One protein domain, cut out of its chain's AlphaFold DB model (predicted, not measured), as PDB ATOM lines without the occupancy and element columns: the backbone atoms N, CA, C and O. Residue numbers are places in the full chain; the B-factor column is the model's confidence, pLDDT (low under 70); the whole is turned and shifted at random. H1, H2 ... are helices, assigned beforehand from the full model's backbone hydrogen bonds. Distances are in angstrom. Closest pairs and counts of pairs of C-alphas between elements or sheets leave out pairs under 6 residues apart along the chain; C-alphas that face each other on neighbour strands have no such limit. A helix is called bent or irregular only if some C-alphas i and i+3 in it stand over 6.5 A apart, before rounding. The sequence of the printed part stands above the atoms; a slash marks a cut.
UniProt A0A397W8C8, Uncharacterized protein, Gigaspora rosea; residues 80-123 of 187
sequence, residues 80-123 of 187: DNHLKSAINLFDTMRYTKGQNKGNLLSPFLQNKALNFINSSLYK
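This is residues 80 to 123 of the 187 residues of an uncharacterized protein of Gigaspora rosea (UniProt A0A397W8C8). Two helices stand as the arms of a wide, open L, and a looped link of residues 93 to 106 makes the corner between them. The arms have no contact with each other: residues 80 to 89 of H1 stick out on one side, and residues 111 to 123, of which 111 to 120 belong to H2, stick out on another. The printed part has 44 residues with two named helices, H1 then H2, and no named strand; its class is all helix. It is loose, with a radius of gyration of the C-alphas of 12.5 A, and flat, spanning 35 by 31 by 13 A.

Start at H1, residues 80 to 92, where residues 80 to 89 stand free. Past Thr 92 a long link of 14 residues brings you to H2, residues 107 to 120. H1 and H2 are apart, with no C-alpha of the one within 8 A of the other. In the backbone of H2 every O i to N i+4 pair is within hydrogen-bond range; in H1, 8 of 9 are.

Find C-alpha 80 at (-35.442, 8.614, -62.461); from there H1 runs 18.7 A to C-alpha 92 at (-43.285, 3.068, -46.395). Then look for C-alpha 107 at (-52.716, -7.457, -47.396), where H2 begins; it runs 19.4 A to C-alpha 120 at (-60.772, 10.227, -47.922). Neither helix is bent.

The two C-alphas farthest apart are those of Gln 99, in the long link, and Lys 123, at 36.7 A. The printed part has no cut. Its mean pLDDT is 86.1, and in the B-factor column you will find residues 121 to 123 under 70.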
ATOM      1  N   ASP A  80     -36.227   8.583 -63.710       89.31
ATOM      2  CA  ASP A  80     -35.442   8.614 -62.461       89.31
ATOM      3  C   ASP A  80     -36.115   9.387 -61.311       89.31
ATOM      4  O   ASP A  80     -36.036   9.004 -60.140       89.31
ATOM      5  N   ASN A  81     -36.836  10.464 -61.635       85.75
ATOM      6  CA  ASN A  81     -37.607  11.248 -60.666       85.75
ATOM      7  C   ASN A  81     -38.751  10.435 -60.022       85.75
ATOM      8  O   ASN A  81     -39.053  10.620 -58.841       85.75
ATOM      9  N   HIS A  82     -39.365   9.513 -60.765       86.94
ATOM     10  CA  HIS A  82     -40.406   8.613 -60.270       86.94
ATOM     11  C   HIS A  82     -39.826   7.390 -59.564       86.94
ATOM     12  O   HIS A  82     -40.464   6.867 -58.649       86.94
ATOM     13  N   LEU A  83     -38.609   6.971 -59.919       89.19
ATOM     14  CA  LEU A  83     -37.924   5.863 -59.260       89.19
ATOM     15  C   LEU A  83     -37.705   6.149 -57.767       89.19
ATOM     16  O   LEU A  83     -38.005   5.306 -56.923       89.19
ATOM     17  N   LYS A  84     -37.275   7.370 -57.419       88.38
ATOM     18  CA  LYS A  84     -37.093   7.784 -56.015       88.38
ATOM     19  C   LYS A  84     -38.404   7.748 -55.222       88.38
ATOM     20  O   LYS A  84     -38.429   7.289 -54.081       88.38
ATOM     21  N   SER A  85     -39.498   8.186 -55.841       86.06
ATOM     22  CA  SER A  85     -40.840   8.120 -55.251       86.06
ATOM     23  C   SER A  85     -41.311   6.676 -55.062       86.06
ATOM     24  O   SER A  85     -41.875   6.353 -54.018       86.06
ATOM     25  N   ALA A  86     -41.039   5.797 -56.031       85.38
ATOM     26  CA  ALA A  86     -41.362   4.377 -55.940       85.38
ATOM     27  C   ALA A  86     -40.584   3.687 -54.809       85.38
ATOM     28  O   ALA A  86     -41.180   2.952 -54.025       85.38
ATOM     29  N   ILE A  87     -39.284   3.970 -54.663       88.62
ATOM     30  CA  ILE A  87     -38.462   3.455 -53.552       88.62
ATOM     31  C   ILE A  87     -39.062   3.878 -52.209       88.62
ATOM     32  O   ILE A  87     -39.356   3.028 -51.370       88.62
ATOM     33  N   ASN A  88     -39.340   5.173 -52.044       91.56
ATOM     34  CA  ASN A  88     -39.940   5.690 -50.817       91.56
ATOM     35  C   ASN A  88     -41.302   5.034 -50.513       91.56
ATOM     36  O   ASN A  88     -41.612   4.740 -49.357       91.56
ATOM     37  N   LEU A  89     -42.112   4.763 -51.542       87.44
ATOM     38  CA  LEU A  89     -43.365   4.027 -51.393       87.44
ATOM     39  C   LEU A  89     -43.120   2.605 -50.868       87.44
ATOM     40  O   LEU A  89     -43.758   2.205 -49.895       87.44
ATOM     41  N   PHE A  90     -42.191   1.853 -51.462       88.06
ATOM     42  CA  PHE A  90     -41.865   0.500 -51.002       88.06
ATOM     43  C   PHE A  90     -41.340   0.475 -49.567       88.06
ATOM     44  O   PHE A  90     -41.723  -0.414 -48.806       88.06
ATOM     45  N   ASP A  91     -40.528   1.454 -49.178       90.31
ATOM     46  CA  ASP A  91     -40.032   1.580 -47.807       90.31
ATOM     47  C   ASP A  91     -41.169   1.868 -46.822       90.31
ATOM     48  O   ASP A  91     -41.246   1.261 -45.751       90.31
ATOM     49  N   THR A  92     -42.108   2.732 -47.212       89.25
ATOM     50  CA  THR A  92     -43.285   3.068 -46.395       89.25
ATOM     51  C   THR A  92     -44.255   1.886 -46.277       89.25
ATOM     52  O   THR A  92     -44.933   1.728 -45.261       89.25
ATOM     53  N   MET A  93     -44.300   1.014 -47.289       89.19
ATOM     54  CA  MET A  93     -45.092  -0.219 -47.281       89.19
ATOM     55  C   MET A  93     -44.420  -1.378 -46.534       89.19
ATOM     56  O   MET A  93     -44.938  -2.496 -46.568       89.19
ATOM     57  N   ARG A  94     -43.296  -1.159 -45.844       93.44
ATOM     58  CA  ARG A  94     -42.645  -2.165 -44.995       93.44
ATOM     59  C   ARG A  94     -42.745  -1.790 -43.527       93.44
ATOM     60  O   ARG A  94     -42.788  -0.621 -43.147       93.44
ATOM     61  N   TYR A  95     -42.736  -2.796 -42.660       91.50
ATOM     62  CA  TYR A  95     -42.641  -2.534 -41.229       91.50
ATOM     63  C   TYR A  95     -41.258  -1.969 -40.895       91.50
ATOM     64  O   TYR A  95     -40.233  -2.604 -41.134       91.50
ATOM     65  N   THR A  96     -41.221  -0.790 -40.284       92.44
ATOM     66  CA  THR A  96     -39.963  -0.136 -39.889       92.44
ATOM     67  C   THR A  96     -39.428  -0.635 -38.545       92.44
ATOM     68  O   THR A  96     -38.242  -0.480 -38.242       92.44
ATOM     69  N   LYS A  97     -40.290  -1.251 -37.724       92.69
ATOM     70  CA  LYS A  97     -40.006  -1.678 -36.345       92.69
ATOM     71  C   LYS A  97     -40.700  -3.008 -36.018       92.69
ATOM     72  O   LYS A  97     -41.671  -3.384 -36.670       92.69
ATOM     73  N   GLY A  98     -40.240  -3.670 -34.956       93.31
ATOM     74  CA  GLY A  98     -40.840  -4.897 -34.418       93.31
ATOM     75  C   GLY A  98     -40.360  -6.184 -35.095       93.31
ATOM     76  O   GLY A  98     -39.433  -6.164 -35.899       93.31
ATOM     77  N   GLN A  99     -41.003  -7.307 -34.760       92.06
ATOM     78  CA  GLN A  99     -40.620  -8.643 -35.247       92.06
ATOM     79  C   GLN A  99     -40.775  -8.806 -36.765       92.06
ATOM     80  O   GLN A  99     -40.018  -9.545 -37.380       92.06
ATOM     81  N   ASN A 100     -41.713  -8.081 -37.378       90.62
ATOM     82  CA  ASN A 100     -41.951  -8.123 -38.823       90.62
ATOM     83  C   ASN A 100     -41.131  -7.080 -39.600       90.62
ATOM     84  O   ASN A 100     -41.455  -6.802 -40.751       90.62
ATOM     85  N   LYS A 101     -40.121  -6.452 -38.982       91.94
ATOM     86  CA  LYS A 101     -39.336  -5.382 -39.612       91.94
ATOM     87  C   LYS A 101     -38.772  -5.836 -40.964       91.94
ATOM     88  O   LYS A 101     -38.209  -6.916 -41.073       91.94
ATOM     89  N   GLY A 102     -38.912  -4.989 -41.981       89.75
ATOM     90  CA  GLY A 102     -38.470  -5.262 -43.350       89.75
ATOM     91  C   GLY A 102     -39.475  -6.053 -44.191       89.75
ATOM     92  O   GLY A 102     -39.429  -5.954 -45.420       89.75
ATOM     93  N   ASN A 103     -40.426  -6.756 -43.568       90.50
ATOM     94  CA  ASN A 103     -41.504  -7.428 -44.288       90.50
ATOM     95  C   ASN A 103     -42.512  -6.405 -44.815       90.50
ATOM     96  O   ASN A 103     -42.747  -5.360 -44.196       90.50
ATOM     97  N   LEU A 104     -43.122  -6.729 -45.955       89.81
ATOM     98  CA  LEU A 104     -44.207  -5.940 -46.527       89.81
ATOM     99  C   LEU A 104     -45.409  -5.934 -45.569       89.81
ATOM    100  O   LEU A 104     -45.686  -6.933 -44.898       89.81
ATOM    101  N   LEU A 105     -46.129  -4.814 -45.516       90.06
ATOM    102  CA  LEU A 105     -47.384  -4.705 -44.780       90.06
ATOM    103  C   LEU A 105     -48.342  -5.825 -45.189       90.06
ATOM    104  O   LEU A 105     -48.398  -6.209 -46.355       90.06
ATOM    105  N   SER A 106     -49.122  -6.335 -44.238       89.00
ATOM    106  CA  SER A 106     -50.093  -7.386 -44.543       89.00
ATOM    107  C   SER A 106     -51.137  -6.913 -45.571       89.00
ATOM    108  O   SER A 106     -51.515  -5.735 -45.550       89.00
ATOM    109  N   PRO A 107     -51.680  -7.811 -46.419       88.25
ATOM    110  CA  PRO A 107     -52.716  -7.457 -47.396       88.25
ATOM    111  C   PRO A 107     -53.921  -6.746 -46.769       88.25
ATOM    112  O   PRO A 107     -54.482  -5.826 -47.352       88.25
ATOM    113  N   PHE A 108     -54.284  -7.109 -45.534       87.75
ATOM    114  CA  PHE A 108     -55.339  -6.424 -44.788       87.75
ATOM    115  C   PHE A 108     -55.029  -4.937 -44.557       87.75
ATOM    116  O   PHE A 108     -55.894  -4.091 -44.770       87.75
ATOM    117  N   LEU A 109     -53.805  -4.606 -44.129       88.00
ATOM    118  CA  LEU A 109     -53.404  -3.216 -43.903       88.00
ATOM    119  C   LEU A 109     -53.281  -2.444 -45.216       88.00
ATOM    120  O   LEU A 109     -53.695  -1.290 -45.259       88.00
ATOM    121  N   GLN A 110     -52.785  -3.087 -46.276       90.00
ATOM    122  CA  GLN A 110     -52.740  -2.496 -47.615       90.00
ATOM    123  C   GLN A 110     -54.151  -2.159 -48.114       90.00
ATOM    124  O   GLN A 110     -54.420  -1.014 -48.469       90.00
ATOM    125  N   ASN A 111     -55.086  -3.111 -48.037       89.69
ATOM    126  CA  ASN A 111     -56.482  -2.907 -48.429       89.69
ATOM    127  C   ASN A 111     -57.166  -1.842 -47.573       89.69
ATOM    128  O   ASN A 111     -57.920  -1.017 -48.082       89.69
ATOM    129  N   LYS A 112     -56.890  -1.812 -46.266       86.31
ATOM    130  CA  LYS A 112     -57.435  -0.787 -45.373       86.31
ATOM    131  C   LYS A 112     -56.903   0.605 -45.717       86.31
ATOM    132  O   LYS A 112     -57.683   1.554 -45.706       86.31
ATOM    133  N   ALA A 113     -55.614   0.724 -46.036       85.69
ATOM    134  CA  ALA A 113     -55.012   1.975 -46.485       85.69
ATOM    135  C   ALA A 113     -55.586   2.420 -47.838       85.69
ATOM    136  O   ALA A 113     -55.969   3.578 -47.975       85.69
ATOM    137  N   LEU A 114     -55.735   1.500 -48.795       86.94
ATOM    138  CA  LEU A 114     -56.360   1.770 -50.091       86.94
ATOM    139  C   LEU A 114     -57.812   2.240 -49.932       86.94
ATOM    140  O   LEU A 114     -58.194   3.264 -50.485       86.94
ATOM    141  N   ASN A 115     -58.610   1.548 -49.116       87.94
ATOM    142  CA  ASN A 115     -59.991   1.938 -48.833       87.94
ATOM    143  C   ASN A 115     -60.069   3.299 -48.136       87.94
ATOM    144  O   ASN A 115     -60.958   4.098 -48.429       87.94
ATOM    145  N   PHE A 116     -59.138   3.583 -47.222       86.19
ATOM    146  CA  PHE A 116     -59.031   4.895 -46.594       86.19
ATOM    147  C   PHE A 116     -58.714   5.972 -47.632       86.19
ATOM    148  O   PHE A 116     -59.405   6.980 -47.670       86.19
ATOM    149  N   ILE A 117     -57.736   5.757 -48.512       81.19
ATOM    150  CA  ILE A 117     -57.395   6.686 -49.600       81.19
ATOM    151  C   ILE A 117     -58.608   6.917 -50.505       81.19
ATOM    152  O   ILE A 117     -58.994   8.060 -50.724       81.19
ATOM    153  N   ASN A 118     -59.272   5.853 -50.947       83.56
ATOM    154  CA  ASN A 118     -60.434   5.950 -51.828       83.56
ATOM    155  C   ASN A 118     -61.617   6.668 -51.171       83.56
ATOM    156  O   ASN A 118     -62.353   7.365 -51.857       83.56
ATOM    157  N   SER A 119     -61.797   6.530 -49.853       79.81
ATOM    158  CA  SER A 119     -62.877   7.208 -49.119       79.81
ATOM    159  C   SER A 119     -62.526   8.625 -48.653       79.81
ATOM    160  O   SER A 119     -63.430   9.433 -48.453       79.81
ATOM    161  N   SER A 120     -61.239   8.942 -48.469       73.62
ATOM    162  CA  SER A 120     -60.772  10.227 -47.922       73.62
ATOM    163  C   SER A 120     -60.258  11.205 -48.978       73.62
ATOM    164  O   SER A 120     -60.511  12.401 -48.858       73.62
ATOM    165  N   LEU A 121     -59.559  10.721 -50.009       62.34
ATOM    166  CA  LEU A 121     -58.958  11.545 -51.062       62.34
ATOM    167  C   LEU A 121     -59.851  11.660 -52.306       62.34
ATOM    168  O   LEU A 121     -59.733  12.634 -53.040       62.34
ATOM    169  N   TYR A 122     -60.799  10.738 -52.497       49.03
ATOM    170  CA  TYR A 122     -61.840  10.830 -53.520       49.03
ATOM    171  C   TYR A 122     -63.222  10.880 -52.863       49.03
ATOM    172  O   TYR A 122     -63.853   9.858 -52.600       49.03
ATOM    173  N   LYS A 123     -63.776  12.082 -52.672       58.88
ATOM    174  CA  LYS A 123     -65.239  12.191 -52.695       58.88
ATOM    175  C   LYS A 123     -65.659  11.950 -54.140       58.88
ATOM    176  O   LYS A 123     -65.644  12.884 -54.938       58.88
TER     177      LYS A 123